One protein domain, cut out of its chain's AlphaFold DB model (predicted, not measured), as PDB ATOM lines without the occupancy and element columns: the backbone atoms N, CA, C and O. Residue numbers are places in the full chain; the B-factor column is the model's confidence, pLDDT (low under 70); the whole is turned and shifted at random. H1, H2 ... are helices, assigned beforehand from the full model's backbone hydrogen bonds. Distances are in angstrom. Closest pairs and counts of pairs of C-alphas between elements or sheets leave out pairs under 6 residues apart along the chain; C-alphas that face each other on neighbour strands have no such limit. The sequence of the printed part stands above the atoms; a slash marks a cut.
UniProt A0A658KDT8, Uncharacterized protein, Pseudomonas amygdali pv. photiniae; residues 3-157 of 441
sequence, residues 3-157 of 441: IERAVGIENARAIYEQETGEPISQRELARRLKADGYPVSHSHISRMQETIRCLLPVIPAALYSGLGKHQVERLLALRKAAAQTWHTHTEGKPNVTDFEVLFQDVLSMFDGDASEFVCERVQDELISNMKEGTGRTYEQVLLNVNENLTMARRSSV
ATOM      1  N   ILE A   3     -19.022  23.807  -5.178       90.19
ATOM      2  CA  ILE A   3     -19.533  24.412  -3.940       90.19
ATOM      3  C   ILE A   3     -20.890  25.104  -4.129       90.19
ATOM      4  O   ILE A   3     -21.797  24.889  -3.334       90.19
ATOM      5  N   GLU A   4     -21.089  25.821  -5.238       90.19
ATOM      6  CA  GLU A   4     -22.370  26.458  -5.588       90.19
ATOM      7  C   GLU A   4     -23.517  25.438  -5.655       90.19
ATOM      8  O   GLU A   4     -24.619  25.691  -5.172       90.19
ATOM      9  N   ARG A   5     -23.251  24.247  -6.216       90.44
ATOM     10  CA  ARG A   5     -24.233  23.155  -6.299       90.44
ATOM     11  C   ARG A   5     -24.519  22.537  -4.935       90.44
ATOM     12  O   ARG A   5     -25.647  22.114  -4.708       90.44
ATOM     13  N   ALA A   6     -23.528  22.484  -4.047       91.12
ATOM     14  CA  ALA A   6     -23.728  22.051  -2.669       91.12
ATOM     15  C   ALA A   6     -24.620  23.053  -1.913       91.12
ATOM     16  O   ALA A   6     -25.645  22.661  -1.361       91.12
ATOM     17  N   VAL A   7     -24.277  24.346  -1.949       91.62
ATOM     18  CA  VAL A   7     -25.043  25.425  -1.296       91.62
ATOM     19  C   VAL A   7     -26.472  25.498  -1.848       91.62
ATOM     20  O   VAL A   7     -27.422  25.589  -1.076       91.62
ATOM     21  N   GLY A   8     -26.654  25.358  -3.165       91.50
ATOM     22  CA  GLY A   8     -27.979  25.284  -3.788       91.50
ATOM     23  C   GLY A   8     -28.828  24.099  -3.306       91.50
ATOM     24  O   GLY A   8     -30.032  24.257  -3.118       91.50
ATOM     25  N   ILE A   9     -28.219  22.934  -3.047       91.38
ATOM     26  CA  ILE A   9     -28.916  21.761  -2.490       91.38
ATOM     27  C   ILE A   9     -29.328  21.990  -1.031       91.38
ATOM     28  O   ILE A   9     -30.438  21.611  -0.664       91.38
ATOM     29  N   GLU A  10     -28.486  22.619  -0.208       90.25
ATOM     30  CA  GLU A  10     -28.843  22.890   1.193       90.25
ATOM     31  C   GLU A  10     -29.893  24.011   1.311       90.25
ATOM     32  O   GLU A  10     -30.792  23.929   2.145       90.25
ATOM     33  N   ASN A  11     -29.876  24.990   0.401       91.88
ATOM     34  CA  ASN A  11     -30.955  25.972   0.269       91.88
ATOM     35  C   ASN A  11     -32.276  25.313  -0.172       91.88
ATOM     36  O   ASN A  11     -33.320  25.584   0.416       91.88
ATOM     37  N   ALA A  12     -32.244  24.410  -1.161       90.00
ATOM     38  CA  ALA A  12     -33.426  23.649  -1.580       90.00
ATOM     39  C   ALA A  12     -33.969  22.768  -0.441       90.00
ATOM     40  O   ALA A  12     -35.175  22.721  -0.213       90.00
ATOM     41  N   ARG A  13     -33.081  22.137   0.338       90.12
ATOM     42  CA  ARG A  13     -33.443  21.415   1.562       90.12
ATOM     43  C   ARG A  13     -34.181  22.317   2.552       90.12
ATOM     44  O   ARG A  13     -35.246  21.926   3.015       90.12
ATOM     45  N   ALA A  14     -33.654  23.506   2.840       90.38
ATOM     46  CA  ALA A  14     -34.284  24.447   3.763       90.38
ATOM     47  C   ALA A  14     -35.687  24.889   3.297       90.38
ATOM     48  O   ALA A  14     -36.567  25.071   4.135       90.38
ATOM     49  N   ILE A  15     -35.917  25.006   1.983       91.19
ATOM     50  CA  ILE A  15     -37.247  25.268   1.407       91.19
ATOM     51  C   ILE A  15     -38.182  24.074   1.650       91.19
ATOM     52  O   ILE A  15     -39.238  24.246   2.253       91.19
ATOM     53  N   TYR A  16     -37.780  22.851   1.285       88.75
ATOM     54  CA  TYR A  16     -38.617  21.665   1.508       88.75
ATOM     55  C   TYR A  16     -38.917  21.407   3.001       88.75
ATOM     56  O   TYR A  16     -39.995  20.913   3.337       88.75
ATOM     57  N   GLU A  17     -37.979  21.715   3.905       91.88
ATOM     58  CA  GLU A  17     -38.176  21.610   5.359       91.88
ATOM     59  C   GLU A  17     -39.169  22.673   5.871       91.88
ATOM     60  O   GLU A  17     -39.998  22.360   6.723       91.88
ATOM     61  N   GLN A  18     -39.187  23.885   5.293       89.31
ATOM     62  CA  GLN A  18     -40.221  24.901   5.561       89.31
ATOM     63  C   GLN A  18     -41.607  24.492   5.032       89.31
ATOM     64  O   GLN A  18     -42.604  24.712   5.712       89.31
ATOM     65  N   GLU A  19     -41.680  23.870   3.851       86.00
ATOM     66  CA  GLU A  19     -42.937  23.375   3.263       86.00
ATOM     67  C   GLU A  19     -43.535  22.185   4.028       86.00
ATOM     68  O   GLU A  19     -44.753  22.014   4.055       86.00
ATOM     69  N   THR A  20     -42.687  21.341   4.628       82.12
ATOM     70  CA  THR A  20     -43.118  20.101   5.306       82.12
ATOM     71  C   THR A  20     -43.292  20.281   6.816       82.12
ATOM     72  O   THR A  20     -44.065  19.553   7.429       82.12
ATOM     73  N   GLY A  21     -42.562  21.216   7.434       78.50
ATOM     74  CA  GLY A  21     -42.509  21.391   8.892       78.50
ATOM     75  C   GLY A  21     -41.669  20.341   9.636       78.50
ATOM     76  O   GLY A  21     -41.564  20.406  10.860       78.50
ATOM     77  N   GLU A  22     -41.049  19.396   8.921       84.38
ATOM     78  CA  GLU A  22     -40.239  18.301   9.469       84.38
ATOM     79  C   GLU A  22     -38.831  18.267   8.844       84.38
ATOM     80  O   GLU A  22     -38.677  18.603   7.665       84.38
ATOM     81  N   PRO A  23     -37.794  17.828   9.590       85.75
ATOM     82  CA  PRO A  23     -36.432  17.699   9.074       85.75
ATOM     83  C   PRO A  23     -36.317  16.550   8.061       85.75
ATOM     84  O   PRO A  23     -36.689  15.406   8.326       85.75
ATOM     85  N   ILE A  24     -35.745  16.836   6.895       88.12
ATOM     86  CA  ILE A  24     -35.736  15.937   5.742       88.12
ATOM     87  C   ILE A  24     -34.448  15.110   5.695       88.12
ATOM     88  O   ILE A  24     -33.330  15.626   5.661       88.12
ATOM     89  N   SER A  25     -34.605  13.785   5.623       87.75
ATOM     90  CA  SER A  25     -33.474  12.865   5.453       87.75
ATOM     91  C   SER A  25     -32.811  13.012   4.076       87.75
ATOM     92  O   SER A  25     -33.478  13.269   3.075       87.75
ATOM     93  N   GLN A  26     -31.506  12.733   3.979       88.69
ATOM     94  CA  GLN A  26     -30.753  12.781   2.711       88.69
ATOM     95  C   GLN A  26     -31.361  11.913   1.590       88.69
ATOM     96  O   GLN A  26     -31.204  12.224   0.408       88.69
ATOM     97  N   ARG A  27     -32.053  10.818   1.942       88.19
ATOM     98  CA  ARG A  27     -32.748   9.941   0.982       88.19
ATOM     99  C   ARG A  27     -34.046  10.568   0.467       88.19
ATOM    100  O   ARG A  27     -34.341  10.444  -0.717       88.19
ATOM    101  N   GLU A  28     -34.781  11.265   1.329       88.81
ATOM    102  CA  GLU A  28     -35.989  12.009   0.956       88.81
ATOM    103  C   GLU A  28     -35.642  13.268   0.147       88.81
ATOM    104  O   GLU A  28     -36.256  13.512  -0.889       88.81
ATOM    105  N   LEU A  29     -34.581  13.995   0.519       89.94
ATOM    106  CA  LEU A  29     -34.055  15.115  -0.269       89.94
ATOM    107  C   LEU A  29     -33.658  14.669  -1.687       89.94
ATOM    108  O   LEU A  29     -34.054  15.294  -2.666       89.94
ATOM    109  N   ALA A  30     -32.952  13.538  -1.813       91.38
ATOM    110  CA  ALA A  30     -32.639  12.937  -3.112       91.38
ATOM    111  C   ALA A  30     -33.894  12.534  -3.911       91.38
ATOM    112  O   ALA A  30     -33.884  12.601  -5.141       91.38
ATOM    113  N   ARG A  31     -34.977  12.117  -3.237       91.12
ATOM    114  CA  ARG A  31     -36.254  11.765  -3.876       91.12
ATOM    115  C   ARG A  31     -36.979  13.001  -4.410       91.12
ATOM    116  O   ARG A  31     -37.431  12.956  -5.552       91.12
ATOM    117  N   ARG A  32     -37.056  14.083  -3.624       88.62
ATOM    118  CA  ARG A  32     -37.701  15.350  -4.017       88.62
ATOM    119  C   ARG A  32     -36.949  16.048  -5.145       88.62
ATOM    120  O   ARG A  32     -37.523  16.236  -6.208       88.62
ATOM    121  N   LEU A  33     -35.637  16.256  -4.996       90.06
ATOM    122  CA  LEU A  33     -34.801  16.837  -6.056       90.06
ATOM    123  C   LEU A  33     -34.912  16.053  -7.378       90.06
ATOM    124  O   LEU A  33     -34.962  16.647  -8.450       90.06
ATOM    125  N   LYS A  34     -35.010  14.716  -7.320       91.00
ATOM    126  CA  LYS A  34     -35.224  13.868  -8.505       91.00
ATOM    127  C   LYS A  34     -36.628  14.011  -9.116       91.00
ATOM    128  O   LYS A  34     -36.749  13.828 -10.328       91.00
ATOM    129  N   ALA A  35     -37.661  14.289  -8.320       89.44
ATOM    130  CA  ALA A  35     -39.003  14.592  -8.824       89.44
ATOM    131  C   ALA A  35     -39.013  15.949  -9.547       89.44
ATOM    132  O   ALA A  35     -39.499  16.032 -10.673       89.44
ATOM    133  N   ASP A  36     -38.336  16.945  -8.975       86.31
ATOM    134  CA  ASP A  36     -38.215  18.311  -9.505       86.31
ATOM    135  C   ASP A  36     -37.152  18.438 -10.623       86.31
ATOM    136  O   ASP A  36     -36.641  19.517 -10.920       86.31
ATOM    137  N   GLY A  37     -36.793  17.320 -11.267       88.69
ATOM    138  CA  GLY A  37     -35.933  17.280 -12.455       88.69
ATOM    139  C   GLY A  37     -34.416  17.275 -12.210       88.69
ATOM    140  O   GLY A  37     -33.661  17.168 -13.175       88.69
ATOM    141  N   TYR A  38     -33.945  17.319 -10.961       88.88
ATOM    142  CA  TYR A  38     -32.522  17.387 -10.594       88.88
ATOM    143  C   TYR A  38     -32.019  16.094  -9.899       88.88
ATOM    144  O   TYR A  38     -31.904  16.022  -8.672       88.88
ATOM    145  N   PRO A  39     -31.699  15.025 -10.657       88.19
ATOM    146  CA  PRO A  39     -31.302  13.737 -10.090       88.19
ATOM    147  C   PRO A  39     -29.900  13.770  -9.459       88.19
ATOM    148  O   PRO A  39     -28.885  13.832 -10.154       88.19
ATOM    149  N   VAL A  40     -29.830  13.630  -8.131       89.50
ATOM    150  CA  VAL A  40     -28.578  13.489  -7.365       89.50
ATOM    151  C   VAL A  40     -28.680  12.301  -6.402       89.50
ATOM    152  O   VAL A  40     -29.732  12.057  -5.816       89.50
ATOM    153  N   SER A  41     -27.599  11.530  -6.229       89.75
ATOM    154  CA  SER A  41     -27.573  10.422  -5.266       89.75
ATOM    155  C   SER A  41     -27.441  10.926  -3.825       89.75
ATOM    156  O   SER A  41     -26.712  11.882  -3.555       89.75
ATOM    157  N   HIS A  42     -28.065  10.226  -2.871       88.62
ATOM    158  CA  HIS A  42     -27.936  10.550  -1.443       88.62
ATOM    159  C   HIS A  42     -26.463  10.568  -0.975       88.62
ATOM    160  O   HIS A  42     -26.078  11.396  -0.157       88.62
ATOM    161  N   SER A  43     -25.615   9.711  -1.554       88.38
ATOM    162  CA  SER A  43     -24.171   9.661  -1.293       88.38
ATOM    163  C   SER A  43     -23.413  10.902  -1.780       88.38
ATOM    164  O   SER A  43     -22.422  11.287  -1.164       88.38
ATOM    165  N   HIS A  44     -23.875  11.558  -2.849       88.62
ATOM    166  CA  HIS A  44     -23.296  12.807  -3.347       88.62
ATOM    167  C   HIS A  44     -23.804  14.011  -2.540       88.62
ATOM    168  O   HIS A  44     -22.999  14.862  -2.171       88.62
ATOM    169  N   ILE A  45     -25.093  14.020  -2.164       91.00
ATOM    170  CA  ILE A  45     -25.664  14.985  -1.203       91.00
ATOM    171  C   ILE A  45     -24.886  14.947   0.117       91.00
ATOM    172  O   ILE A  45     -24.476  15.991   0.609       91.00
ATOM    173  N   SER A  46     -24.615  13.756   0.658       90.75
ATOM    174  CA  SER A  46     -23.888  13.602   1.921       90.75
ATOM    175  C   SER A  46     -22.481  14.217   1.869       90.75
ATOM    176  O   SER A  46     -22.116  14.990   2.752       90.75
ATOM    177  N   ARG A  47     -21.728  13.997   0.779       89.69
ATOM    178  CA  ARG A  47     -20.413  14.638   0.546       89.69
ATOM    179  C   ARG A  47     -20.520  16.156   0.378       89.69
ATOM    180  O   ARG A  47     -19.661  16.888   0.860       89.69
ATOM    181  N   MET A  48     -21.565  16.641  -0.290       91.81
ATOM    182  CA  MET A  48     -21.822  18.076  -0.469       91.81
ATOM    183  C   MET A  48     -22.144  18.766   0.866       91.81
ATOM    184  O   MET A  48     -21.542  19.791   1.176       91.81
ATOM    185  N   GLN A  49     -22.994  18.165   1.702       91.00
ATOM    186  CA  GLN A  49     -23.273  18.636   3.062       91.00
ATOM    187  C   GLN A  49     -22.028  18.589   3.957       91.00
ATOM    188  O   GLN A  49     -21.768  19.522   4.713       91.00
ATOM    189  N   GLU A  50     -21.216  17.538   3.850       90.12
ATOM    190  CA  GLU A  50     -19.956  17.423   4.587       90.12
ATOM    191  C   GLU A  50     -18.921  18.474   4.139       90.12
ATOM    192  O   GLU A  50     -18.231  19.053   4.972       90.12
ATOM    193  N   THR A  51     -18.888  18.824   2.848       92.50
ATOM    194  CA  THR A  51     -18.081  19.944   2.326       92.50
ATOM    195  C   THR A  51     -18.515  21.278   2.938       92.50
ATOM    196  O   THR A  51     -17.674  22.040   3.412       92.50
ATOM    197  N   ILE A  52     -19.826  21.550   2.982       91.81
ATOM    198  CA  ILE A  52     -20.390  22.770   3.588       91.81
ATOM    199  C   ILE A  52     -20.068  22.852   5.085       91.81
ATOM    200  O   ILE A  52     -19.778  23.930   5.589       91.81
ATOM    201  N   ARG A  53     -20.111  21.725   5.805       90.19
ATOM    202  CA  ARG A  53     -19.887  21.703   7.257       90.19
ATOM    203  C   ARG A  53     -18.414  21.739   7.661       90.19
ATOM    204  O   ARG A  53     -18.118  22.281   8.717       90.19
ATOM    205  N   CYS A  54     -17.521  21.144   6.870       87.94
ATOM    206  CA  CYS A  54     -16.143  20.868   7.293       87.94
ATOM    207  C   CYS A  54     -15.058  21.587   6.482       87.94
ATOM    208  O   CYS A  54     -13.920  21.630   6.937       87.94
ATOM    209  N   LEU A  55     -15.373  22.101   5.285       89.88
ATOM    210  CA  LEU A  55     -14.394  22.734   4.387       89.88
ATOM    211  C   LEU A  55     -14.768  24.189   4.064       89.88
ATOM    212  O   LEU A  55     -13.909  25.061   4.125       89.88
ATOM    213  N   LEU A  56     -16.047  24.484   3.793       89.62
ATOM    214  CA  LEU A  56     -16.518  25.848   3.496       89.62
ATOM    215  C   LEU A  56     -16.217  26.902   4.587       89.62
ATOM    216  O   LEU A  56     -15.930  28.035   4.205       89.62
ATOM    217  N   PRO A  57     -16.225  26.592   5.902       90.00
ATOM    218  CA  PRO A  57     -15.857  27.569   6.931       90.00
ATOM    219  C   PRO A  57     -14.356  27.897   6.987       90.00
ATOM    220  O   PRO A  57     -13.975  28.802   7.719       90.00
ATOM    221  N   VAL A  58     -13.516  27.133   6.274       90.75
ATOM    222  CA  VAL A  58     -12.054  27.092   6.461       90.75
ATOM    223  C   VAL A  58     -11.296  27.476   5.194       90.75
ATOM    224  O   VAL A  58     -10.310  28.196   5.272       90.75
ATOM    225  N   ILE A  59     -11.763  26.994   4.036       91.06
ATOM    226  CA  ILE A  59     -11.172  27.251   2.714       91.06
ATOM    227  C   ILE A  59     -12.201  27.782   1.690       91.06
ATOM    228  O   ILE A  59     -12.435  27.156   0.644       91.06
ATOM    229  N   PRO A  60     -12.897  28.900   1.984       89.62
ATOM    230  CA  PRO A  60     -13.872  29.477   1.067       89.62
ATOM    231  C   PRO A  60     -13.248  29.936  -0.261       89.62
ATOM    232  O   PRO A  60     -13.846  29.678  -1.308       89.62
ATOM    233  N   ALA A  61     -12.073  30.576  -0.266       87.94
ATOM    234  CA  ALA A  61     -11.433  31.042  -1.496       87.94
ATOM    235  C   ALA A  61     -11.015  29.874  -2.405       87.94
ATOM    236  O   ALA A  61     -11.283  29.925  -3.607       87.94
ATOM    237  N   ALA A  62     -10.480  28.779  -1.856       88.50
ATOM    238  CA  ALA A  62     -10.158  27.582  -2.641       88.50
ATOM    239  C   ALA A  62     -11.423  26.937  -3.242       88.50
ATOM    240  O   ALA A  62     -11.464  26.556  -4.416       88.50
ATOM    241  N   LEU A  63     -12.505  26.842  -2.459       88.50
ATOM    242  CA  LEU A  63     -13.763  26.252  -2.922       88.50
ATOM    243  C   LEU A  63     -14.455  27.088  -4.012       88.50
ATOM    244  O   LEU A  63     -15.007  26.499  -4.948       88.50
ATOM    245  N   TYR A  64     -14.413  28.422  -3.925       89.88
ATOM    246  CA  TYR A  64     -15.007  29.324  -4.923       89.88
ATOM    247  C   TYR A  64     -14.091  29.648  -6.117       89.88
ATOM    248  O   TYR A  64     -14.614  29.962  -7.182       89.88
ATOM    249  N   SER A  65     -12.762  29.520  -6.004       87.31
ATOM    250  CA  SER A  65     -11.846  29.601  -7.162       87.31
ATOM    251  C   SER A  65     -11.911  28.359  -8.061       87.31
ATOM    252  O   SER A  65     -11.537  28.425  -9.230       87.31
ATOM    253  N   GLY A  66     -12.470  27.249  -7.563       87.12
ATOM    254  CA  GLY A  66     -12.929  26.141  -8.405       87.12
ATOM    255  C   GLY A  66     -12.533  24.736  -7.958       87.12
ATOM    256  O   GLY A  66     -12.612  23.826  -8.785       87.12
ATOM    257  N   LEU A  67     -12.123  24.532  -6.695       87.38
ATOM    258  CA  LEU A  67     -11.608  23.249  -6.193       87.38
ATOM    259  C   LEU A  67     -12.468  22.048  -6.635       87.38
ATOM    260  O   LEU A  67     -13.637  21.890  -6.269       87.38
ATOM    261  N   GLY A  68     -11.866  21.198  -7.470       85.62
ATOM    262  CA  GLY A  68     -12.572  20.132  -8.172       85.62
ATOM    263  C   GLY A  68     -13.075  19.023  -7.247       85.62
ATOM    264  O   GLY A  68     -12.434  18.680  -6.253       85.62
ATOM    265  N   LYS A  69     -14.190  18.386  -7.636       88.38
ATOM    266  CA  LYS A  69     -14.840  17.283  -6.897       88.38
ATOM    267  C   LYS A  69     -13.842  16.243  -6.364       88.38
ATOM    268  O   LYS A  69     -13.945  15.853  -5.209       88.38
ATOM    269  N   HIS A  70     -12.881  15.808  -7.180       89.62
ATOM    270  CA  HIS A  70     -11.902  14.792  -6.781       89.62
ATOM    271  C   HIS A  70     -10.978  15.245  -5.639       89.62
ATOM    272  O   HIS A  70     -10.657  14.433  -4.776       89.62
ATOM    273  N   GLN A  71     -10.600  16.529  -5.588       89.88
ATOM    274  CA  GLN A  71      -9.805  17.075  -4.484       89.88
ATOM    275  C   GLN A  71     -10.655  17.190  -3.213       89.88
ATOM    276  O   GLN A  71     -10.221  16.764  -2.149       89.88
ATOM    277  N   VAL A  72     -11.906  17.653  -3.329       90.69
ATOM    278  CA  VAL A  72     -12.864  17.685  -2.207       90.69
ATOM    279  C   VAL A  72     -13.101  16.280  -1.633       90.69
ATOM    280  O   VAL A  72     -13.027  16.080  -0.422       90.69
ATOM    281  N   GLU A  73     -13.311  15.272  -2.485       90.56
ATOM    282  CA  GLU A  73     -13.472  13.875  -2.054       90.56
ATOM    283  C   GLU A  73     -12.185  13.303  -1.427       90.56
ATOM    284  O   GLU A  73     -12.269  12.545  -0.458       90.56
ATOM    285  N   ARG A  74     -10.996  13.711  -1.903       90.56
ATOM    286  CA  ARG A  74      -9.700  13.362  -1.293       90.56
ATOM    287  C   ARG A  74      -9.522  13.997   0.091       90.56
ATOM    288  O   ARG A  74      -9.119  13.292   1.013       90.56
ATOM    289  N   LEU A  75      -9.865  15.277   0.258       91.38
ATOM    290  CA  LEU A  75      -9.797  15.994   1.540       91.38
ATOM    291  C   LEU A  75     -10.749  15.402   2.585       91.38
ATOM    292  O   LEU A  75     -10.342  15.178   3.721       91.38
ATOM    293  N   LEU A  76     -11.996  15.095   2.211       91.75
ATOM    294  CA  LEU A  76     -12.961  14.485   3.135       91.75
ATOM    295  C   LEU A  76     -12.551  13.065   3.559       91.75
ATOM    296  O   LEU A  76     -12.753  12.686   4.715       91.75
ATOM    297  N   ALA A  77     -11.928  12.291   2.664       91.38
ATOM    298  CA  ALA A  77     -11.351  10.992   3.007       91.38
ATOM    299  C   ALA A  77     -10.132  11.126   3.940       91.38
ATOM    300  O   ALA A  77     -10.056  10.419   4.945       91.38
ATOM    301  N   LEU A  78      -9.215  12.058   3.645       91.56
ATOM    302  CA  LEU A  78      -8.046  12.366   4.479       91.56
ATOM    303  C   LEU A  78      -8.468  12.790   5.890       91.56
ATOM    304  O   LEU A  78      -7.992  12.213   6.863       91.56
ATOM    305  N   ARG A  79      -9.415  13.728   5.999       92.94
ATOM    306  CA  ARG A  79      -9.990  14.203   7.266       92.94
ATOM    307  C   ARG A  79     -10.531  13.054   8.117       92.94
ATOM    308  O   ARG A  79     -10.235  12.995   9.304       92.94
ATOM    309  N   LYS A  80     -11.285  12.121   7.522       91.38
ATOM    310  CA  LYS A  80     -11.831  10.943   8.224       91.38
ATOM    311  C   LYS A  80     -10.745   9.994   8.718       91.38
ATOM    312  O   LYS A  80     -10.782   9.581   9.875       91.38
ATOM    313  N   ALA A  81      -9.771   9.677   7.868       91.81
ATOM    314  CA  ALA A  81      -8.660   8.806   8.235       91.81
ATOM    315  C   ALA A  81      -7.782   9.423   9.340       91.81
ATOM    316  O   ALA A  81      -7.425   8.737  10.296       91.81
ATOM    317  N   ALA A  82      -7.502  10.724   9.239       91.00
ATOM    318  CA  ALA A  82      -6.760  11.497  10.226       91.00
ATOM    319  C   ALA A  82      -7.507  11.612  11.566       91.00
ATOM    320  O   ALA A  82      -6.906  11.343  12.603       91.00
ATOM    321  N   ALA A  83      -8.817  11.893  11.561       91.00
ATOM    322  CA  ALA A  83      -9.645  11.891  12.770       91.00
ATOM    323  C   ALA A  83      -9.611  10.523  13.471       91.00
ATOM    324  O   ALA A  83      -9.382  10.438  14.676       91.00
ATOM    325  N   GLN A  84      -9.763   9.432  12.713       90.31
ATOM    326  CA  GLN A  84      -9.713   8.074  13.254       90.31
ATOM    327  C   GLN A  84      -8.337   7.744  13.861       90.31
ATOM    328  O   GLN A  84      -8.270   7.202  14.965       90.31
ATOM    329  N   THR A  85      -7.239   8.115  13.194       89.31
ATOM    330  CA  THR A  85      -5.870   7.987  13.733       89.31
ATOM    331  C   THR A  85      -5.635   8.877  14.958       89.31
ATOM    332  O   THR A  85      -4.919   8.464  15.869       89.31
ATOM    333  N   TRP A  86      -6.240  10.069  15.018       88.88
ATOM    334  CA  TRP A  86      -6.175  10.953  16.182       88.88
ATOM    335  C   TRP A  86      -6.859  10.312  17.385       88.88
ATOM    336  O   TRP A  86      -6.173  10.009  18.355       88.88
ATOM    337  N   HIS A  87      -8.162  10.020  17.299       88.25
ATOM    338  CA  HIS A  87      -8.937   9.450  18.407       88.25
ATOM    339  C   HIS A  87      -8.291   8.167  18.955       88.25
ATOM    340  O   HIS A  87      -8.004   8.093  20.148       88.25
ATOM    341  N   THR A  88      -7.879   7.245  18.075       86.56
ATOM    342  CA  THR A  88      -7.199   5.984  18.444       86.56
ATOM    343  C   THR A  88      -5.891   6.196  19.238       86.56
ATOM    344  O   THR A  88      -5.349   5.256  19.825       86.56
ATOM    345  N   HIS A  89      -5.327   7.410  19.251       82.75
ATOM    346  CA  HIS A  89      -4.076   7.754  19.938       82.75
ATOM    347  C   HIS A  89      -4.190   8.945  20.910       82.75
ATOM    348  O   HIS A  89      -3.191   9.289  21.553       82.75
ATOM    349  N   THR A  90      -5.364   9.565  21.049       81.44
ATOM    350  CA  THR A  90      -5.633  10.673  21.986       81.44
ATOM    351  C   THR A  90      -6.760  10.375  22.978       81.44
ATOM    352  O   THR A  90      -6.820  11.023  24.023       81.44
ATOM    353  N   GLU A  91      -7.576   9.341  22.741       73.38
ATOM    354  CA  GLU A  91      -8.521   8.796  23.723       73.38
ATOM    355  C   GLU A  91      -7.841   8.534  25.081       73.38
ATOM    356  O   GLU A  91      -6.797   7.887  25.181       73.38
ATOM    357  N   GLY A  92      -8.434   9.080  26.148       63.62
ATOM    358  CA  GLY A  92      -7.940   8.954  27.522       63.62
ATOM    359  C   GLY A  92      -6.804   9.905  27.929       63.62
ATOM    360  O   GLY A  92      -6.453   9.927  29.109       63.62
ATOM    361  N   LYS A  93      -6.241  10.721  27.023       71.25
ATOM    362  CA  LYS A  93      -5.218  11.725  27.377       71.25
ATOM    363  C   LYS A  93      -5.858  13.071  27.766       71.25
ATOM    364  O   LYS A  93      -6.543  13.667  26.936       71.25
ATOM    365  N   PRO A  94      -5.618  13.611  28.976       54.66
ATOM    366  CA  PRO A  94      -6.025  14.976  29.306       54.66
ATOM    367  C   PRO A  94      -5.178  16.013  28.548       54.66
ATOM    368  O   PRO A  94      -4.011  15.770  28.245       54.66
ATOM    369  N   ASN A  95      -5.754  17.196  28.313       63.00
ATOM    370  CA  ASN A  95      -5.113  18.372  27.700       63.00
ATOM    371  C   ASN A  95      -4.621  18.203  26.244       63.00
ATOM    372  O   ASN A  95      -3.699  18.901  25.831       63.00
ATOM    373  N   VAL A  96      -5.239  17.320  25.454       71.31
ATOM    374  CA  VAL A  96      -5.014  17.260  23.998       71.31
ATOM    375  C   VAL A  96      -6.045  18.130  23.270       71.31
ATOM    376  O   VAL A  96      -7.224  18.111  23.620       71.31
ATOM    377  N   THR A  97      -5.602  18.892  22.267       76.56
ATOM    378  CA  THR A  97      -6.455  19.719  21.395       76.56
ATOM    379  C   THR A  97      -7.501  18.870  20.660       76.56
ATOM    380  O   THR A  97      -7.256  17.706  20.337       76.56
ATOM    381  N   ASP A  98      -8.663  19.446  20.354       86.38
ATOM    382  CA  ASP A  98      -9.634  18.786  19.476       86.38
ATOM    383  C   ASP A  98      -9.055  18.620  18.057       86.38
ATOM    384  O   ASP A  98      -8.378  19.514  17.539       86.38
ATOM    385  N   PHE A  99      -9.340  17.481  17.420       88.31
ATOM    386  CA  PHE A  99      -8.969  17.229  16.027       88.31
ATOM    387  C   PHE A  99      -9.557  18.292  15.100       88.31
ATOM    388  O   PHE A  99      -8.910  18.697  14.138       88.31
ATOM    389  N   GLU A 100     -10.774  18.754  15.397       88.25
ATOM    390  CA  GLU A 100     -11.455  19.766  14.593       88.25
ATOM    391  C   GLU A 100     -10.665  21.068  14.502       88.25
ATOM    392  O   GLU A 100     -10.526  21.603  13.407       88.25
ATOM    393  N   VAL A 101     -10.102  21.539  15.619       89.62
ATOM    394  CA  VAL A 101      -9.294  22.766  15.650       89.62
ATOM    395  C   VAL A 101      -7.991  22.556  14.883       89.62
ATOM    396  O   VAL A 101      -7.717  23.305  13.954       89.62
ATOM    397  N   LEU A 102      -7.254  21.473  15.163       90.50
ATOM    398  CA  LEU A 102      -5.995  21.161  14.468       90.50
ATOM    399  C   LEU A 102      -6.190  21.033  12.947       90.50
ATOM    400  O   LEU A 102      -5.387  21.544  12.168       90.50
ATOM    401  N   PHE A 103      -7.265  20.373  12.508       91.06
ATOM    402  CA  PHE A 103      -7.591  20.238  11.090       91.06
ATOM    403  C   PHE A 103      -7.978  21.582  10.454       91.06
ATOM    404  O   PHE A 103      -7.594  21.837   9.315       91.06
ATOM    405  N   GLN A 104      -8.725  22.434  11.165       92.25
ATOM    406  CA  GLN A 104      -9.102  23.767  10.687       92.25
ATOM    407  C   GLN A 104      -7.880  24.687  10.575       92.25
ATOM    408  O   GLN A 104      -7.678  25.281   9.518       92.25
ATOM    409  N   ASP A 105      -7.027  24.728  11.602       90.88
ATOM    410  CA  ASP A 105      -5.783  25.502  11.618       90.88
ATOM    411  C   ASP A 105      -4.890  25.116  10.431       90.88
ATOM    412  O   ASP A 105      -4.534  25.970   9.617       90.88
ATOM    413  N   VAL A 106      -4.601  23.816  10.261       91.19
ATOM    414  CA  VAL A 106      -3.768  23.320   9.153       91.19
ATOM    415  C   VAL A 106      -4.384  23.632   7.793       91.19
ATOM    416  O   VAL A 106      -3.679  24.092   6.896       91.19
ATOM    417  N   LEU A 107      -5.684  23.386   7.611       90.75
ATOM    418  CA  LEU A 107      -6.340  23.572   6.318       90.75
ATOM    419  C   LEU A 107      -6.464  25.060   5.940       90.75
ATOM    420  O   LEU A 107      -6.376  25.380   4.758       90.75
ATOM    421  N   SER A 108      -6.588  25.966   6.919       91.25
ATOM    422  CA  SER A 108      -6.643  27.419   6.686       91.25
ATOM    423  C   SER A 108      -5.381  27.978   6.014       91.25
ATOM    424  O   SER A 108      -5.464  28.943   5.256       91.25
ATOM    425  N   MET A 109      -4.224  27.323   6.193       89.62
ATOM    426  CA  MET A 109      -2.966  27.680   5.516       89.62
ATOM    427  C   MET A 109      -3.012  27.489   3.988       89.62
ATOM    428  O   MET A 109      -2.085  27.902   3.292       89.62
ATOM    429  N   PHE A 110      -4.066  26.851   3.469       89.25
ATOM    430  CA  PHE A 110      -4.254  26.523   2.056       89.25
ATOM    431  C   PHE A 110      -5.501  27.188   1.439       89.25
ATOM    432  O   PHE A 110      -5.956  26.747   0.381       89.25
ATOM    433  N   ASP A 111      -6.065  28.238   2.060       87.50
ATOM    434  CA  ASP A 111      -7.127  29.027   1.420       87.50
ATOM    435  C   ASP A 111      -6.547  30.007   0.388       87.50
ATOM    436  O   ASP A 111      -6.024  31.070   0.722       87.50
ATOM    437  N   GLY A 112      -6.612  29.621  -0.885       85.12
ATOM    438  CA  GLY A 112      -6.005  30.350  -1.997       85.12
ATOM    439  C   GLY A 112      -6.617  29.970  -3.343       85.12
ATOM    440  O   GLY A 112      -7.801  29.639  -3.424       85.12
ATOM    441  N   ASP A 113      -5.823  30.014  -4.411       85.12
ATOM    442  CA  ASP A 113      -6.274  29.604  -5.742       85.12
ATOM    443  C   ASP A 113      -6.297  28.068  -5.871       85.12
ATOM    444  O   ASP A 113      -5.340  27.373  -5.521       85.12
ATOM    445  N   ALA A 114      -7.391  27.520  -6.407       82.69
ATOM    446  CA  ALA A 114      -7.556  26.090  -6.651       82.69
ATOM    447  C   ALA A 114      -6.485  25.471  -7.578       82.69
ATOM    448  O   ALA A 114      -6.306  24.251  -7.554       82.69
ATOM    449  N   SER A 115      -5.778  26.277  -8.378       82.94
ATOM    450  CA  SER A 115      -4.645  25.850  -9.214       82.94
ATOM    451  C   SER A 115      -3.350  25.599  -8.428       82.94
ATOM    452  O   SER A 115      -2.553  24.754  -8.837       82.94
ATOM    453  N   GLU A 116      -3.161  26.247  -7.274       83.06
ATOM    454  CA  GLU A 116      -2.014  26.033  -6.373       83.06
ATOM    455  C   GLU A 116      -2.296  24.960  -5.297       83.06
ATOM    456  O   GLU A 116      -1.412  24.580  -4.522       83.06
ATOM    457  N   PHE A 117      -3.527  24.438  -5.239       87.19
ATOM    458  CA  PHE A 117      -3.985  23.550  -4.171       87.19
ATOM    459  C   PHE A 117      -3.462  22.106  -4.308       87.19
ATOM    460  O   PHE A 117      -4.000  21.280  -5.053       87.19
ATOM    461  N   VAL A 118      -2.442  21.760  -3.515       88.31
ATOM    462  CA  VAL A 118      -1.814  20.426  -3.501       88.31
ATOM    463  C   VAL A 118      -2.210  19.632  -2.250       88.31
ATOM    464  O   VAL A 118      -1.646  19.820  -1.174       88.31
ATOM    465  N   CYS A 119      -3.130  18.672  -2.410       87.88
ATOM    466  CA  CYS A 119      -3.604  17.783  -1.334       87.88
ATOM    467  C   CYS A 119      -2.493  17.030  -0.574       87.88
ATOM    468  O   CYS A 119      -2.692  16.691   0.588       87.88
ATOM    469  N   GLU A 120      -1.348  16.743  -1.206       90.38
ATOM    470  CA  GLU A 120      -0.205  16.110  -0.529       90.38
ATOM    471  C   GLU A 120       0.440  17.034   0.510       90.38
ATOM    472  O   GLU A 120       0.682  16.594   1.627       90.38
ATOM    473  N   ARG A 121       0.581  18.337   0.229       91.44
ATOM    474  CA  ARG A 121       1.093  19.297   1.223       91.44
ATOM    475  C   ARG A 121       0.146  19.444   2.416       91.44
ATOM    476  O   ARG A 121       0.607  19.545   3.547       91.44
ATOM    477  N   VAL A 122      -1.167  19.393   2.175       91.44
ATOM    478  CA  VAL A 122      -2.183  19.363   3.245       91.44
ATOM    479  C   VAL A 122      -2.046  18.092   4.092       91.44
ATOM    480  O   VAL A 122      -2.172  18.150   5.312       91.44
ATOM    481  N   GLN A 123      -1.769  16.942   3.466       92.44
ATOM    482  CA  GLN A 123      -1.537  15.675   4.160       92.44
ATOM    483  C   GLN A 123      -0.258  15.710   5.011       92.44
ATOM    484  O   GLN A 123      -0.312  15.324   6.177       92.44
ATOM    485  N   ASP A 124       0.854  16.203   4.467       92.31
ATOM    486  CA  ASP A 124       2.138  16.264   5.172       92.31
ATOM    487  C   ASP A 124       2.092  17.232   6.370       92.31
ATOM    488  O   ASP A 124       2.494  16.859   7.476       92.31
ATOM    489  N   GLU A 125       1.520  18.432   6.210       92.94
ATOM    490  CA  GLU A 125       1.339  19.386   7.320       92.94
ATOM    491  C   GLU A 125       0.382  18.850   8.395       92.94
ATOM    492  O   GLU A 125       0.648  18.986   9.594       92.94
ATOM    493  N   LEU A 126      -0.707  18.179   7.998       92.19
ATOM    494  CA  LEU A 126      -1.648  17.565   8.936       92.19
ATOM    495  C   LEU A 126      -0.965  16.469   9.767       92.19
ATOM    496  O   LEU A 126      -1.119  16.435  10.985       92.19
ATOM    497  N   ILE A 127      -0.154  15.617   9.135       91.88
ATOM    498  CA  ILE A 127       0.621  14.566   9.812       91.88
ATOM    499  C   ILE A 127       1.717  15.175  10.703       91.88
ATOM    500  O   ILE A 127       1.924  14.702  11.825       91.88
ATOM    501  N   SER A 128       2.376  16.248  10.253       90.75
ATOM    502  CA  SER A 128       3.393  16.985  11.014       90.75
ATOM    503  C   SER A 128       2.834  17.554  12.323       90.75
ATOM    504  O   SER A 128       3.417  17.334  13.389       90.75
ATOM    505  N   ASN A 129       1.657  18.188  12.269       88.88
ATOM    506  CA  ASN A 129       0.946  18.698  13.446       88.88
ATOM    507  C   ASN A 129       0.385  17.552  14.313       88.88
ATOM    508  O   ASN A 129       0.514  17.564  15.539       88.88
ATOM    509  N   MET A 130      -0.162  16.495  13.696       88.69
ATOM    510  CA  MET A 130      -0.663  15.325  14.427       88.69
ATOM    511  C   MET A 130       0.427  14.574  15.208       88.69
ATOM    512  O   MET A 130       0.125  13.955  16.234       88.69
ATOM    513  N   LYS A 131       1.693  14.639  14.771       88.25
ATOM    514  CA  LYS A 131       2.867  14.084  15.471       88.25
ATOM    515  C   LYS A 131       2.893  14.486  16.951       88.25
ATOM    516  O   LYS A 131       3.155  13.657  17.820       88.25
ATOM    517  N   GLU A 132       2.595  15.754  17.237       82.31
ATOM    518  CA  GLU A 132       2.842  16.362  18.549       82.31
ATOM    519  C   GLU A 132       1.763  15.981  19.568       82.31
ATOM    520  O   GLU A 132       2.090  15.539  20.667       82.31
ATOM    521  N   GLY A 133       0.483  16.027  19.182       79.00
ATOM    522  CA  GLY A 133      -0.615  15.585  20.055       79.00
ATOM    523  C   GLY A 133      -0.755  14.060  20.185       79.00
ATOM    524  O   GLY A 133      -1.144  13.552  21.242       79.00
ATOM    525  N   THR A 134      -0.388  13.286  19.155       81.06
ATOM    526  CA  THR A 134      -0.382  11.811  19.262       81.06
ATOM    527  C   THR A 134       0.820  11.281  20.049       81.06
ATOM    528  O   THR A 134       0.700  10.233  20.691       81.06
ATOM    529  N   GLY A 135       1.950  11.997  20.059       79.44
ATOM    530  CA  GLY A 135       3.202  11.550  20.679       79.44
ATOM    531  C   GLY A 135       3.883  10.408  19.914       79.44
ATOM    532  O   GLY A 135       4.516   9.551  20.528       79.44
ATOM    533  N   ARG A 136       3.702  10.355  18.588       87.12
ATOM    534  CA  ARG A 136       4.235   9.319  17.682       87.12
ATOM    535  C   ARG A 136       5.250   9.902  16.698       87.12
ATOM    536  O   ARG A 136       5.378  11.116  16.582       87.12
ATOM    537  N   THR A 137       5.977   9.051  15.971       88.94
ATOM    538  CA  THR A 137       6.823   9.525  14.858       88.94
ATOM    539  C   THR A 137       5.979   9.872  13.627       88.94
ATOM    540  O   THR A 137       4.864   9.374  13.467       88.94
ATOM    541  N   TYR A 138       6.525  10.704  12.732       91.25
ATOM    542  CA  TYR A 138       5.882  11.073  11.462       91.25
ATOM    543  C   TYR A 138       5.448   9.837  10.658       91.25
ATOM    544  O   TYR A 138       4.289   9.709  10.275       91.25
ATOM    545  N   GLU A 139       6.364   8.880  10.497       90.81
ATOM    546  CA  GLU A 139       6.154   7.610   9.790       90.81
ATOM    547  C   GLU A 139       5.007   6.785  10.392       90.81
ATOM    548  O   GLU A 139       4.190   6.229   9.661       90.81
ATOM    549  N   GLN A 140       4.905   6.733  11.725       88.25
ATOM    550  CA  GLN A 140       3.836   6.010  12.417       88.25
ATOM    551  C   GLN A 140       2.466   6.649  12.169       88.25
ATOM    552  O   GLN A 140       1.494   5.926  11.944       88.25
ATOM    553  N   VAL A 141       2.371   7.982  12.197       90.12
ATOM    554  CA  VAL A 141       1.114   8.691  11.907       90.12
ATOM    555  C   VAL A 141       0.747   8.533  10.426       90.12
ATOM    556  O   VAL A 141      -0.376   8.135  10.125       90.12
ATOM    557  N   LEU A 142       1.703   8.735   9.511       91.31
ATOM    558  CA  LEU A 142       1.536   8.540   8.065       91.31
ATOM    559  C   LEU A 142       1.041   7.128   7.716       91.31
ATOM    560  O   LEU A 142       0.122   6.987   6.906       91.31
ATOM    561  N   LEU A 143       1.609   6.090   8.337       90.38
ATOM    562  CA  LEU A 143       1.183   4.704   8.137       90.38
ATOM    563  C   LEU A 143      -0.276   4.500   8.569       90.38
ATOM    564  O   LEU A 143      -1.085   4.051   7.763       90.38
ATOM    565  N   ASN A 144      -0.636   4.906   9.792       89.44
ATOM    566  CA  ASN A 144      -1.997   4.729  10.319       89.44
ATOM    567  C   ASN A 144      -3.043   5.510   9.490       89.44
ATOM    568  O   ASN A 144      -4.141   5.007   9.255       89.44
ATOM    569  N   VAL A 145      -2.707   6.708   8.992       90.25
ATOM    570  CA  VAL A 145      -3.594   7.484   8.105       90.25
ATOM    571  C   VAL A 145      -3.763   6.797   6.743       90.25
ATOM    572  O   VAL A 145      -4.887   6.688   6.250       90.25
ATOM    573  N   ASN A 146      -2.691   6.274   6.141       90.56
ATOM    574  CA  ASN A 146      -2.765   5.553   4.864       90.56
ATOM    575  C   ASN A 146      -3.485   4.195   4.979       90.56
ATOM    576  O   ASN A 146      -4.207   3.797   4.057       90.56
ATOM    577  N   GLU A 147      -3.353   3.503   6.110       89.69
ATOM    578  CA  GLU A 147      -4.129   2.299   6.422       89.69
ATOM    579  C   GLU A 147      -5.621   2.625   6.548       89.69
ATOM    580  O   GLU A 147      -6.431   2.007   5.855       89.69
ATOM    581  N   ASN A 148      -5.995   3.656   7.315       88.44
ATOM    582  CA  ASN A 148      -7.389   4.099   7.430       88.44
ATOM    583  C   ASN A 148      -7.974   4.550   6.076       88.44
ATOM    584  O   ASN A 148      -9.089   4.154   5.728       88.44
ATOM    585  N   LEU A 149      -7.214   5.285   5.250       88.19
ATOM    586  CA  LEU A 149      -7.601   5.618   3.869       88.19
ATOM    587  C   LEU A 149      -7.839   4.364   3.010       88.19
ATOM    588  O   LEU A 149      -8.770   4.324   2.202       88.19
ATOM    589  N   THR A 150      -7.017   3.328   3.181       85.94
ATOM    590  CA  THR A 150      -7.140   2.062   2.446       85.94
ATOM    591  C   THR A 150      -8.348   1.251   2.916       85.94
ATOM    592  O   THR A 150      -9.079   0.701   2.087       85.94
ATOM    593  N   MET A 151      -8.621   1.216   4.222       81.88
ATOM    594  CA  MET A 151      -9.799   0.544   4.775       81.88
ATOM    595  C   MET A 151     -11.100   1.258   4.395       81.88
ATOM    596  O   MET A 151     -12.055   0.586   4.013       81.88
ATOM    597  N   ALA A 152     -11.125   2.596   4.374       74.81
ATOM    598  CA  ALA A 152     -12.271   3.381   3.905       74.81
ATOM    599  C   ALA A 152     -12.586   3.153   2.411       74.81
ATOM    600  O   ALA A 152     -13.750   3.151   2.010       74.81
ATOM    601  N   ARG A 153     -11.564   2.909   1.575       75.12
ATOM    602  CA  ARG A 153     -11.768   2.468   0.182       75.12
ATOM    603  C   ARG A 153     -12.365   1.060   0.135       75.12
ATOM    604  O   ARG A 153     -13.345   0.847  -0.574       75.12
ATOM    605  N   ARG A 154     -11.817   0.113   0.907       69.81
ATOM    606  CA  ARG A 154     -12.276  -1.289   0.944       69.81
ATOM    607  C   ARG A 154     -13.713  -1.438   1.455       69.81
ATOM    608  O   ARG A 154     -14.480  -2.171   0.840       69.81
ATOM    609  N   SER A 155     -14.110  -0.726   2.510       62.72
ATOM    610  CA  SER A 155     -15.480  -0.795   3.042       62.72
ATOM    611  C   SER A 155     -16.527  -0.316   2.031       62.72
ATOM    612  O   SER A 155     -17.582  -0.934   1.921       62.72
ATOM    613  N   SER A 156     -16.207   0.689   1.205       56.47
ATOM    614  CA  SER A 156     -17.109   1.178   0.145       56.47
ATOM    615  C   SER A 156     -17.404   0.167  -0.979       56.47
ATOM    616  O   SER A 156     -18.357   0.356  -1.730       56.47
ATOM    617  N   VAL A 157     -16.629  -0.920  -1.084       48.53
ATOM    618  CA  VAL A 157     -16.858  -2.022  -2.041       48.53
ATOM    619  C   VAL A 157     -17.771  -3.111  -1.447       48.53
ATOM    620  O   VAL A 157     -18.425  -3.854  -2.180       48.53
TER     621      VAL A 157
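This is residues 3 to 157 of the 441 residues of an uncharacterized protein of Pseudomonas amygdali pv. photiniae (UniProt A0A658KDT8). The model has two unequal lobes of helices, joined where H3 meets the long helix H5. The larger lobe holds H5, H6 and H7 with their centres in a triangle, and H8, which crosses H5 on the side away from H6 and makes a corner with H7 where residues 138 to 142 meet residues 127 to 131; in the smaller, H1 packs on H3 with residues 3 to 10, H2 makes a corner with H3 at residues 42 to 46, and the short H4 meets residues 3 to 4 of H1. The printed part has 155 residues with eight named helices, H1 to H8 in chain order, and no named strand; its class is all helix. It is only just compact, close to loose, with a radius of gyration of the C-alphas of 17.5 A, and spans 52 by 35 by 32 A.

The longest helix by residues, H5, covers residues 69 to 90 and measures 31.0 A from C-alpha 69 at (-14.840, 17.283, -6.897) to C-alpha 90. H6 is residues 99 to 108, H7 is residues 119 to 134 and 21.7 A long, and H8 is residues 138 to 157 and 29.5 A long, ending with C-alpha 157 at (-16.858, -2.022, -2.041). H1, residues 3 to 20, begins with C-alpha 3 at (-19.533, 24.412, -3.940) and is 25.7 A long. H2 is residues 26 to 35, H3 residues 42 to 54 and H4 residues 60 to 65.

H5 is the hub, touching H3, H6, H7 and H8. H5, H6 and H7 form an up and down bundle, each helix running against the one before it. H5 and H6, a helical hairpin, only just touch, with 3 pairs of C-alphas within 8 A; the closest are those of Ala 83 and Phe 99, 6.3 A apart. H6 and H7, also a helical hairpin, touch at a tilt of 38 degrees, only just steep, with the C-alphas of Val 106 and Leu 126 closest at 6.1 A. H7 and H5 run the same way at a shallow tilt of 11 degrees, closest at the C-alphas of His 89 and Thr 134, 5.5 A apart. H8 touches H5 at a steep tilt of 60 degrees, opposite ways, its C-alpha 148 being 4.9 A from that of Ala 81. H3, with residues 47 to 51 alone, touches residues 72 to 76 of H5; the C-alphas of Thr 51 and Val 72 are closest at 7.3 A. H1 touches H3 about perpendicular at 74 degrees, with the C-alphas of Ala 6 and Met 48 closest at 4.9 A. H2 touches H3 at a steep tilt of 62 degrees, closest at the C-alphas of Arg 27 and His 42, 5.4 A apart. H1 and H4 only just touch, with 3 pairs of C-alphas within 8 A, the closest being those of Ile 3 and Leu 63, 6.1 A apart. H1 and H2 are each apart from H5, H6, H7 and H8. Every O i to N i+4 pair is within hydrogen-bond range in H1, H2, H3, H4 and H6, against 17 of 18 in H5, 10 of 12 in H7 and 14 of 16 in H8.

The two C-alphas farthest apart, those of Glu 19 and Thr 137, are 52.9 A apart. The printed part has no cut, and no link is long. The mean pLDDT of the printed part is 87.1; residue 92, residues 94 to 95 and residues 154 to 157 are under 70.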